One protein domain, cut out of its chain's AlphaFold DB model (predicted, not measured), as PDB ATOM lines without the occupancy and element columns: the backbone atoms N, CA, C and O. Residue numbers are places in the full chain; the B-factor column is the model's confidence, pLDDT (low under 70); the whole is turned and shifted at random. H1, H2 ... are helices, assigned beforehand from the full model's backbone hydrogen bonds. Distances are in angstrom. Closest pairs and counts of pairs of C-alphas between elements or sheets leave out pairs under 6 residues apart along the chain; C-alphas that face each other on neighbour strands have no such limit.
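This is residues 2 to 86 of the 182 residues of an uncharacterized protein of Pelagibacteraceae bacterium TMED237 (UniProt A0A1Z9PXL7). One long helix, H1, packs with its later part on a helical hairpin of H2 and H3, while residues 2 to 20 stick out as a free arm. The arm makes much of the length; the body without it is compact, spanning 32 by 20 by 17 A. The printed part has 85 residues, all helix in class, in the order H1, H2, H3. It is only just loose, close to extended, with a radius of gyration of the C-alphas of 17.6 A and spans of 64 by 26 by 16 A.

H1, residues 2 to 40, runs 58.3 A from C-alpha 2 at (94.886, 137.054, 138.853). H2 is residues 47 to 59, 18.5 A. H3, residues 65 to 84, runs 29.8 A to C-alpha 84 at (140.305, 168.126, 144.967), with a kink of 28 degrees near residue 74.

H1 touches H3 with residues 25 to 37 alone, at a steep tilt of 48 degrees, the same way; the closest C-alphas, of Phe 33 and Ile 78, are 6.2 A apart. H1 touches H2 with residues 32 to 36 alone, at a steep tilt of 49 degrees, opposite ways; the closest C-alphas, of Ala 36 and Leu 54, are 7.1 A apart. The hairpin's helices touch at a shallow tilt of 30 degrees, opposite ways, closest at the C-alphas of Ile 58 and Lys 68, 6.2 A. Every O i to N i+4 pair is within hydrogen-bond range in H2, 34 of 35 in H1 and 14 of 16 in H3.

The C-alphas farthest apart, of Lys 2 and Asp 44, are 63.5 A apart. The printed part has no cut; H1 to H2 is a short link, H2 to H3 a tight one. The pLDDT is under 70 at residues 2 to 12.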
ATOM      1  N   LYS A   2      93.944 136.982 139.999       50.97
ATOM      2  CA  LYS A   2      94.886 137.054 138.853       50.97
ATOM      3  C   LYS A   2      95.397 138.470 138.506       50.97
ATOM      4  O   LYS A   2      96.540 138.616 138.099       50.97
ATOM      5  N   THR A   3      94.611 139.519 138.745       47.03
ATOM      6  CA  THR A   3      94.958 140.905 138.365       47.03
ATOM      7  C   THR A   3      96.070 141.535 139.220       47.03
ATOM      8  O   THR A   3      96.868 142.307 138.702       47.03
ATOM      9  N   LYS A   4      96.192 141.178 140.512       43.91
ATOM     10  CA  LYS A   4      97.262 141.697 141.396       43.91
ATOM     11  C   LYS A   4      98.642 141.090 141.095       43.91
ATOM     12  O   LYS A   4      99.644 141.773 141.277       43.91
ATOM     13  N   VAL A   5      98.697 139.846 140.611       49.03
ATOM     14  CA  VAL A   5      99.954 139.147 140.270       49.03
ATOM     15  C   VAL A   5     100.595 139.738 139.007       49.03
ATOM     16  O   VAL A   5     101.805 139.942 138.972       49.03
ATOM     17  N   ILE A   6      99.777 140.111 138.016       45.44
ATOM     18  CA  ILE A   6     100.237 140.731 136.761       45.44
ATOM     19  C   ILE A   6     100.827 142.131 137.017       45.44
ATOM     20  O   ILE A   6     101.877 142.464 136.473       45.44
ATOM     21  N   ILE A   7     100.216 142.925 137.908       47.50
ATOM     22  CA  ILE A   7     100.732 144.251 138.308       47.50
ATOM     23  C   ILE A   7     102.069 144.121 139.064       47.50
ATOM     24  O   ILE A   7     102.983 144.916 138.851       47.50
ATOM     25  N   PHE A   8     102.222 143.096 139.911       47.09
ATOM     26  CA  PHE A   8     103.470 142.839 140.641       47.09
ATOM     27  C   PHE A   8     104.619 142.384 139.726       47.09
ATOM     28  O   PHE A   8     105.743 142.863 139.882       47.09
ATOM     29  N   GLN A   9     104.353 141.504 138.754       50.94
ATOM     30  CA  GLN A   9     105.364 141.071 137.782       50.94
ATOM     31  C   GLN A   9     105.797 142.214 136.853       50.94
ATOM     32  O   GLN A   9     106.996 142.400 136.658       50.94
ATOM     33  N   HIS A  10     104.863 143.043 136.371       55.53
ATOM     34  CA  HIS A  10     105.198 144.229 135.573       55.53
ATOM     35  C   HIS A  10     106.071 145.239 136.338       55.53
ATOM     36  O   HIS A  10     107.014 145.790 135.767       55.53
ATOM     37  N   ASN A  11     105.814 145.442 137.636       60.38
ATOM     38  CA  ASN A  11     106.630 146.321 138.479       60.38
ATOM     39  C   ASN A  11     108.047 145.778 138.717       60.38
ATOM     40  O   ASN A  11     108.998 146.559 138.747       60.38
ATOM     41  N   GLN A  12     108.222 144.458 138.842       69.94
ATOM     42  CA  GLN A  12     109.553 143.854 138.971       69.94
ATOM     43  C   GLN A  12     110.370 143.962 137.679       69.94
ATOM     44  O   GLN A  12     111.550 144.305 137.734       69.94
ATOM     45  N   SER A  13     109.750 143.738 136.516       74.31
ATOM     46  CA  SER A  13     110.416 143.900 135.217       74.31
ATOM     47  C   SER A  13     110.880 145.340 134.992       74.31
ATOM     48  O   SER A  13     112.009 145.565 134.559       74.31
ATOM     49  N   PHE A  14     110.049 146.324 135.347       79.62
ATOM     50  CA  PHE A  14     110.412 147.739 135.259       79.62
ATOM     51  C   PHE A  14     111.570 148.100 136.203       79.62
ATOM     52  O   PHE A  14     112.509 148.785 135.797       79.62
ATOM     53  N   LEU A  15     111.553 147.584 137.440       80.31
ATOM     54  CA  LEU A  15     112.626 147.798 138.413       80.31
ATOM     55  C   LEU A  15     113.962 147.208 137.933       80.31
ATOM     56  O   LEU A  15     114.993 147.866 138.037       80.31
ATOM     57  N   LEU A  16     113.948 146.000 137.364       80.50
ATOM     58  CA  LEU A  16     115.133 145.348 136.790       80.50
ATOM     59  C   LEU A  16     115.720 146.141 135.618       80.50
ATOM     60  O   LEU A  16     116.931 146.355 135.577       80.50
ATOM     61  N   ILE A  17     114.876 146.627 134.704       79.62
ATOM     62  CA  ILE A  17     115.309 147.474 133.582       79.62
ATOM     63  C   ILE A  17     115.932 148.775 134.103       79.62
ATOM     64  O   ILE A  17     116.991 149.188 133.631       79.62
ATOM     65  N   TYR A  18     115.318 149.395 135.113       82.00
ATOM     66  CA  TYR A  18     115.837 150.613 135.731       82.00
ATOM     67  C   TYR A  18     117.182 150.390 136.442       82.00
ATOM     68  O   TYR A  18     118.115 151.174 136.264       82.00
ATOM     69  N   LEU A  19     117.323 149.295 137.195       83.62
ATOM     70  CA  LEU A  19     118.580 148.920 137.851       83.62
ATOM     71  C   LEU A  19     119.683 148.602 136.835       83.62
ATOM     72  O   LEU A  19     120.817 149.047 137.004       83.62
ATOM     73  N   PHE A  20     119.353 147.890 135.757       81.62
ATOM     74  CA  PHE A  20     120.289 147.607 134.672       81.62
ATOM     75  C   PHE A  20     120.753 148.896 133.977       81.62
ATOM     76  O   PHE A  20     121.952 149.099 133.783       81.62
ATOM     77  N   TYR A  21     119.828 149.818 133.694       79.19
ATOM     78  CA  TYR A  21     120.147 151.145 133.167       79.19
ATOM     79  C   TYR A  21     121.063 151.940 134.111       79.19
ATOM     80  O   TYR A  21     122.047 152.546 133.672       79.19
ATOM     81  N   LEU A  22     120.791 151.939 135.421       80.19
ATOM     82  CA  LEU A  22     121.658 152.589 136.409       80.19
ATOM     83  C   LEU A  22     123.062 151.972 136.432       80.19
ATOM     84  O   LEU A  22     124.046 152.711 136.464       80.19
ATOM     85  N   TYR A  23     123.155 150.644 136.365       82.88
ATOM     86  CA  TYR A  23     124.426 149.928 136.339       82.88
ATOM     87  C   TYR A  23     125.263 150.273 135.102       82.88
ATOM     88  O   TYR A  23     126.433 150.630 135.249       82.88
ATOM     89  N   ILE A  24     124.676 150.238 133.896       78.00
ATOM     90  CA  ILE A  24     125.378 150.610 132.654       78.00
ATOM     91  C   ILE A  24     125.943 152.029 132.753       78.00
ATOM     92  O   ILE A  24     127.119 152.250 132.459       78.00
ATOM     93  N   ASN A  25     125.141 152.985 133.232       79.38
ATOM     94  CA  ASN A  25     125.606 154.361 133.398       79.38
ATOM     95  C   ASN A  25     126.787 154.454 134.371       79.38
ATOM     96  O   ASN A  25     127.780 155.106 134.061       79.38
ATOM     97  N   LEU A  26     126.718 153.767 135.512       85.56
ATOM     98  CA  LEU A  26     127.798 153.761 136.501       85.56
ATOM     99  C   LEU A  26     129.104 153.180 135.930       85.56
ATOM    100  O   LEU A  26     130.202 153.622 136.282       85.56
ATOM    101  N   VAL A  27     129.008 152.193 135.035       90.25
ATOM    102  CA  VAL A  27     130.165 151.635 134.324       90.25
ATOM    103  C   VAL A  27     130.782 152.669 133.376       90.25
ATOM    104  O   VAL A  27     132.003 152.847 133.389       90.25
ATOM    105  N   GLU A  28     129.973 153.372 132.582       92.56
ATOM    106  CA  GLU A  28     130.470 154.388 131.643       92.56
ATOM    107  C   GLU A  28     131.036 155.629 132.351       92.56
ATOM    108  O   GLU A  28     132.092 156.129 131.960       92.56
ATOM    109  N   GLU A  29     130.424 156.068 133.455       95.38
ATOM    110  CA  GLU A  29     130.945 157.135 134.322       95.38
ATOM    111  C   GLU A  29     132.358 156.799 134.835       95.38
ATOM    112  O   GLU A  29     133.296 157.590 134.683       95.38
ATOM    113  N   LYS A  30     132.558 155.576 135.353       95.25
ATOM    114  CA  LYS A  30     133.873 155.096 135.813       95.25
ATOM    115  C   LYS A  30     134.899 155.023 134.683       95.25
ATOM    116  O   LYS A  30     136.065 155.372 134.890       95.25
ATOM    117  N   LYS A  31     134.505 154.564 133.490       96.81
ATOM    118  CA  LYS A  31     135.394 154.531 132.313       96.81
ATOM    119  C   LYS A  31     135.805 155.941 131.889       96.81
ATOM    120  O   LYS A  31     136.980 156.161 131.591       96.81
ATOM    121  N   LEU A  32     134.870 156.890 131.887       98.19
ATOM    122  CA  LEU A  32     135.136 158.283 131.537       98.19
ATOM    123  C   LEU A  32     136.089 158.945 132.542       98.19
ATOM    124  O   LEU A  32     137.035 159.611 132.125       98.19
ATOM    125  N   PHE A  33     135.904 158.698 133.843       98.25
ATOM    126  CA  PHE A  33     136.807 159.194 134.885       98.25
ATOM    127  C   PHE A  33     138.230 158.637 134.735       98.25
ATOM    128  O   PHE A  33     139.198 159.398 134.704       98.25
ATOM    129  N   LYS A  34     138.371 157.319 134.526       98.12
ATOM    130  CA  LYS A  34     139.674 156.692 134.235       98.12
ATOM    131  C   LYS A  34     140.338 157.295 132.998       98.12
ATOM    132  O   LYS A  34     141.545 157.523 132.995       98.12
ATOM    133  N   TYR A  35     139.559 157.572 131.954       98.50
ATOM    134  CA  TYR A  35     140.066 158.222 130.751       98.50
ATOM    135  C   TYR A  35     140.558 159.651 131.023       98.50
ATOM    136  O   TYR A  35     141.599 160.032 130.491       98.50
ATOM    137  N   ALA A  36     139.867 160.420 131.870       98.56
ATOM    138  CA  ALA A  36     140.306 161.757 132.274       98.56
ATOM    139  C   ALA A  36     141.663 161.719 133.000       98.56
ATOM    140  O   ALA A  36     142.577 162.450 132.619       98.56
ATOM    141  N   ILE A  37     141.824 160.811 133.970       98.38
ATOM    142  CA  ILE A  37     143.100 160.598 134.677       98.38
ATOM    143  C   ILE A  37     144.200 160.195 133.693       98.38
ATOM    144  O   ILE A  37     145.281 160.782 133.688       98.38
ATOM    145  N   TYR A  38     143.921 159.223 132.819       98.19
ATOM    146  CA  TYR A  38     144.881 158.793 131.806       98.19
ATOM    147  C   TYR A  38     145.303 159.955 130.898       98.19
ATOM    148  O   TYR A  38     146.491 160.126 130.631       98.19
ATOM    149  N   TYR A  39     144.357 160.787 130.461       98.38
ATOM    150  CA  TYR A  39     144.653 161.948 129.631       98.38
ATOM    151  C   TYR A  39     145.579 162.938 130.351       98.38
ATOM    152  O   TYR A  39     146.608 163.315 129.792       98.38
ATOM    153  N   LEU A  40     145.267 163.299 131.599       97.56
ATOM    154  CA  LEU A  40     146.086 164.219 132.398       97.56
ATOM    155  C   LEU A  40     147.461 163.646 132.763       97.56
ATOM    156  O   LEU A  40     148.410 164.403 132.933       97.56
ATOM    157  N   SER A  41     147.614 162.318 132.796       96.19
ATOM    158  CA  SER A  41     148.927 161.681 132.980       96.19
ATOM    159  C   SER A  41     149.868 161.870 131.782       96.19
ATOM    160  O   SER A  41     151.073 161.648 131.891       96.19
ATOM    161  N   LYS A  42     149.324 162.241 130.616       97.06
ATOM    162  CA  LYS A  42     150.074 162.427 129.366       97.06
ATOM    163  C   LYS A  42     150.145 163.878 128.914       97.06
ATOM    164  O   LYS A  42     151.101 164.249 128.239       97.06
ATOM    165  N   TYR A  43     149.133 164.676 129.240       95.44
ATOM    166  CA  TYR A  43     148.963 166.007 128.680       95.44
ATOM    167  C   TYR A  43     148.615 167.023 129.760       95.44
ATOM    168  O   TYR A  43     147.655 166.858 130.506       95.44
ATOM    169  N   ASP A  44     149.341 168.134 129.749       93.12
ATOM    170  CA  ASP A  44     148.993 169.316 130.527       93.12
ATOM    171  C   ASP A  44     147.800 170.051 129.885       93.12
ATOM    172  O   ASP A  44     147.829 170.384 128.691       93.12
ATOM    173  N   SER A  45     146.740 170.304 130.657       96.75
ATOM    174  CA  SER A  45     145.455 170.783 130.139       96.75
ATOM    175  C   SER A  45     144.746 171.735 131.096       96.75
ATOM    176  O   SER A  45     144.587 171.434 132.271       96.75
ATOM    177  N   SER A  46     144.186 172.810 130.538       98.06
ATOM    178  CA  SER A  46     143.148 173.616 131.192       98.06
ATOM    179  C   SER A  46     141.871 172.798 131.420       98.06
ATOM    180  O   SER A  46     141.572 171.902 130.612       98.06
ATOM    181  N   LYS A  47     141.045 173.197 132.390       98.00
ATOM    182  CA  LYS A  47     139.723 172.609 132.674       98.00
ATOM    183  C   LYS A  47     138.819 172.617 131.444       98.00
ATOM    184  O   LYS A  47     138.312 171.571 131.039       98.00
ATOM    185  N   LYS A  48     138.699 173.760 130.758       97.94
ATOM    186  CA  LYS A  48     137.859 173.881 129.552       97.94
ATOM    187  C   LYS A  48     138.292 172.931 128.432       97.94
ATOM    188  O   LYS A  48     137.447 172.272 127.831       97.94
ATOM    189  N   ASN A  49     139.593 172.812 128.164       97.94
ATOM    190  CA  ASN A  49     140.094 171.836 127.187       97.94
ATOM    191  C   ASN A  49     139.770 170.389 127.594       97.94
ATOM    192  O   ASN A  49     139.367 169.611 126.729       97.94
ATOM    193  N   LEU A  50     139.897 170.033 128.879       98.50
ATOM    194  CA  LEU A  50     139.544 168.693 129.353       98.50
ATOM    195  C   LEU A  50     138.056 168.397 129.119       98.50
ATOM    196  O   LEU A  50     137.738 167.334 128.593       98.50
ATOM    197  N   ILE A  51     137.157 169.352 129.391       98.44
ATOM    198  CA  ILE A  51     135.723 169.217 129.076       98.44
ATOM    199  C   ILE A  51     135.521 168.858 127.598       98.44
ATOM    200  O   ILE A  51     134.821 167.897 127.284       98.44
ATOM    201  N   GLU A  52     136.154 169.586 126.675       98.25
ATOM    202  CA  GLU A  52     136.003 169.327 125.236       98.25
ATOM    203  C   GLU A  52     136.631 167.991 124.802       98.25
ATOM    204  O   GLU A  52     136.160 167.331 123.872       98.25
ATOM    205  N   VAL A  53     137.701 167.546 125.465       98.31
ATOM    206  CA  VAL A  53     138.275 166.206 125.268       98.31
ATOM    207  C   VAL A  53     137.287 165.123 125.703       98.31
ATOM    208  O   VAL A  53     137.018 164.202 124.927       98.31
ATOM    209  N   LEU A  54     136.702 165.249 126.895       98.62
ATOM    210  CA  LEU A  54     135.741 164.283 127.427       98.62
ATOM    211  C   LEU A  54     134.447 164.257 126.608       98.62
ATOM    212  O   LEU A  54     133.985 163.178 126.249       98.62
ATOM    213  N   LYS A  55     133.917 165.415 126.196       98.44
ATOM    214  CA  LYS A  55     132.765 165.490 125.282       98.44
ATOM    215  C   LYS A  55     133.030 164.750 123.977       98.44
ATOM    216  O   LYS A  55     132.238 163.899 123.583       98.44
ATOM    217  N   ARG A  56     134.173 164.995 123.327       98.31
ATOM    218  CA  ARG A  56     134.560 164.270 122.101       98.31
ATOM    219  C   ARG A  56     134.690 162.764 122.332       98.31
ATOM    220  O   ARG A  56     134.353 161.994 121.436       98.31
ATOM    221  N   LYS A  57     135.161 162.335 123.509       97.69
ATOM    222  CA  LYS A  57     135.198 160.916 123.888       97.69
ATOM    223  C   LYS A  57     133.786 160.335 124.016       97.69
ATOM    224  O   LYS A  57     133.550 159.279 123.441       97.69
ATOM    225  N   ILE A  58     132.866 161.036 124.685       97.94
ATOM    226  CA  ILE A  58     131.457 160.630 124.844       97.94
ATOM    227  C   ILE A  58     130.756 160.529 123.485       97.94
ATOM    228  O   ILE A  58     130.063 159.551 123.215       97.94
ATOM    229  N   PHE A  59     130.958 161.504 122.592       96.88
ATOM    230  CA  PHE A  59     130.301 161.507 121.282       96.88
ATOM    231  C   PHE A  59     130.638 160.275 120.434       96.88
ATOM    232  O   PHE A  59     129.772 159.817 119.689       96.88
ATOM    233  N   LYS A  60     131.840 159.712 120.601       96.44
ATOM    234  CA  LYS A  60     132.310 158.496 119.918       96.44
ATOM    235  C   LYS A  60     131.761 157.186 120.501       96.44
ATOM    236  O   LYS A  60     132.046 156.133 119.946       96.44
ATOM    237  N   LEU A  61     131.038 157.223 121.622       94.88
ATOM    238  CA  LEU A  61     130.447 156.025 122.218       94.88
ATOM    239  C   LEU A  61     129.191 155.589 121.448       94.88
ATOM    240  O   LEU A  61     128.375 156.425 121.039       94.88
ATOM    241  N   ASN A  62     129.020 154.274 121.322       93.62
ATOM    242  CA  ASN A  62     127.836 153.630 120.747       93.62
ATOM    243  C   ASN A  62     126.758 153.437 121.825       93.62
ATOM    244  O   ASN A  62     126.446 152.316 122.208       93.62
ATOM    245  N   ILE A  63     126.242 154.551 122.344       92.25
ATOM    246  CA  ILE A  63     125.200 154.613 123.382       92.25
ATOM    247  C   ILE A  63     124.119 155.620 122.970       92.25
ATOM    248  O   ILE A  63     124.336 156.441 122.068       92.25
ATOM    249  N   THR A  64     122.965 155.582 123.633       93.50
ATOM    250  CA  THR A  64     121.825 156.458 123.332       93.50
ATOM    251  C   THR A  64     122.131 157.934 123.617       93.50
ATOM    252  O   THR A  64     123.015 158.281 124.404       93.50
ATOM    253  N   GLY A  65     121.366 158.842 122.999       93.88
ATOM    254  CA  GLY A  65     121.501 160.284 123.243       93.88
ATOM    255  C   GLY A  65     121.263 160.678 124.707       93.88
ATOM    256  O   GLY A  65     121.968 161.539 125.230       93.88
ATOM    257  N   ILE A  66     120.336 159.994 125.385       92.69
ATOM    258  CA  ILE A  66     120.028 160.207 126.807       92.69
ATOM    259  C   ILE A  66     121.241 159.845 127.676       92.69
ATOM    260  O   ILE A  66     121.626 160.615 128.556       92.69
ATOM    261  N   GLU A  67     121.892 158.712 127.402       92.50
ATOM    262  CA  GLU A  67     123.106 158.297 128.116       92.50
ATOM    263  C   GLU A  67     124.272 159.264 127.856       92.50
ATOM    264  O   GLU A  67     124.964 159.657 128.797       92.50
ATOM    265  N   LYS A  68     124.451 159.742 126.613       95.50
ATOM    266  CA  LYS A  68     125.458 160.777 126.301       95.50
ATOM    267  C   LYS A  68     125.218 162.053 127.101       95.50
ATOM    268  O   LYS A  68     126.162 162.601 127.666       95.50
ATOM    269  N   HIS A  69     123.973 162.519 127.171       95.38
ATOM    270  CA  HIS A  69     123.612 163.721 127.921       95.38
ATOM    271  C   HIS A  69     123.914 163.573 129.419       95.38
ATOM    272  O   HIS A  69     124.513 164.459 130.028       95.38
ATOM    273  N   LYS A  70     123.591 162.411 130.000       94.19
ATOM    274  CA  LYS A  70     123.920 162.094 131.396       94.19
ATOM    275  C   LYS A  70     125.430 162.093 131.649       94.19
ATOM    276  O   LYS A  70     125.879 162.703 132.616       94.19
ATOM    277  N   LEU A  71     126.222 161.496 130.757       96.94
ATOM    278  CA  LEU A  71     127.686 161.532 130.859       96.94
ATOM    279  C   LEU A  71     128.253 162.949 130.722       96.94
ATOM    280  O   LEU A  71     129.223 163.279 131.399       96.94
ATOM    281  N   ILE A  72     127.658 163.801 129.882       97.31
ATOM    282  CA  ILE A  72     128.070 165.205 129.756       97.31
ATOM    283  C   ILE A  72     127.840 165.948 131.077       97.31
ATOM    284  O   ILE A  72     128.737 166.662 131.515       97.31
ATOM    285  N   HIS A  73     126.702 165.739 131.745       96.25
ATOM    286  CA  HIS A  73     126.459 166.297 133.082       96.25
ATOM    287  C   HIS A  73     127.375 165.717 134.162       96.25
ATOM    288  O   HIS A  73     127.685 166.387 135.144       96.25
ATOM    289  N   TYR A  74     127.840 164.480 133.989       97.31
ATOM    290  CA  TYR A  74     128.787 163.868 134.913       97.31
ATOM    291  C   TYR A  74     130.190 164.505 134.854       97.31
ATOM    292  O   TYR A  74     130.940 164.405 135.826       97.31
ATOM    293  N   ILE A  75     130.547 165.211 133.770       98.44
ATOM    294  CA  ILE A  75     131.864 165.865 133.626       98.44
ATOM    295  C   ILE A  75     132.147 166.843 134.774       98.44
ATOM    296  O   ILE A  75     133.280 166.890 135.248       98.44
ATOM    297  N   ASP A  76     131.150 167.577 135.268       97.44
ATOM    298  CA  ASP A  76     131.367 168.541 136.355       97.44
ATOM    299  C   ASP A  76     131.798 167.837 137.651       97.44
ATOM    300  O   ASP A  76     132.704 168.300 138.344       97.44
ATOM    301  N   LYS A  77     131.234 166.653 137.935       97.69
ATOM    302  CA  LYS A  77     131.667 165.816 139.067       97.69
ATOM    303  C   LYS A  77     133.096 165.312 138.880       97.69
ATOM    304  O   LYS A  77     133.860 165.304 139.841       97.69
ATOM    305  N   ILE A  78     133.464 164.931 137.653       98.38
ATOM    306  CA  ILE A  78     134.843 164.552 137.316       98.38
ATOM    307  C   ILE A  78     135.796 165.715 137.608       98.38
ATOM    308  O   ILE A  78     136.817 165.501 138.251       98.38
ATOM    309  N   LEU A  79     135.475 166.934 137.167       98.31
ATOM    310  CA  LEU A  79     136.332 168.101 137.392       98.31
ATOM    311  C   LEU A  79     136.514 168.403 138.877       98.31
ATOM    312  O   LEU A  79     137.651 168.556 139.309       98.31
ATOM    313  N   ILE A  80     135.430 168.411 139.656       98.00
ATOM    314  CA  ILE A  80     135.493 168.631 141.109       98.00
ATOM    315  C   ILE A  80     136.428 167.614 141.772       98.00
ATOM    316  O   ILE A  80     137.254 167.983 142.603       98.00
ATOM    317  N   GLU A  81     136.322 166.338 141.401       97.75
ATOM    318  CA  GLU A  81     137.174 165.291 141.965       97.75
ATOM    319  C   GLU A  81     138.642 165.461 141.545       97.75
ATOM    320  O   GLU A  81     139.543 165.366 142.374       97.75
ATOM    321  N   LEU A  82     138.907 165.773 140.273       97.94
ATOM    322  CA  LEU A  82     140.269 166.012 139.786       97.94
ATOM    323  C   LEU A  82     140.916 167.238 140.449       97.94
ATOM    324  O   LEU A  82     142.109 167.201 140.748       97.94
ATOM    325  N   GLU A  83     140.148 168.300 140.688       96.81
ATOM    326  CA  GLU A  83     140.608 169.511 141.379       96.81
ATOM    327  C   GLU A  83     140.936 169.233 142.843       96.81
ATOM    328  O   GLU A  83     142.026 169.577 143.291       96.81
ATOM    329  N   LYS A  84     140.053 168.536 143.572       97.25
ATOM    330  CA  LYS A  84     140.305 168.126 144.967       97.25
ATOM    331  C   LYS A  84     141.591 167.319 145.122       97.25
ATOM    332  O   LYS A  84     142.270 167.428 146.138       97.25
ATOM    333  N   ASN A  85     141.928 166.525 144.110       96.19
ATOM    334  CA  ASN A  85     143.141 165.713 144.074       96.19
ATOM    335  C   ASN A  85     144.342 166.437 143.420       96.19
ATOM    336  O   ASN A  85     145.353 165.801 143.131       96.19
ATOM    337  N   ASN A  86     144.257 167.751 143.162       94.94
ATOM    338  CA  ASN A  86     145.302 168.580 142.537       94.94
ATOM    339  C   ASN A  86     145.786 168.092 141.152       94.94
ATOM    340  O   ASN A  86     146.876 168.452 140.680       94.94
TER     341      ASN A  86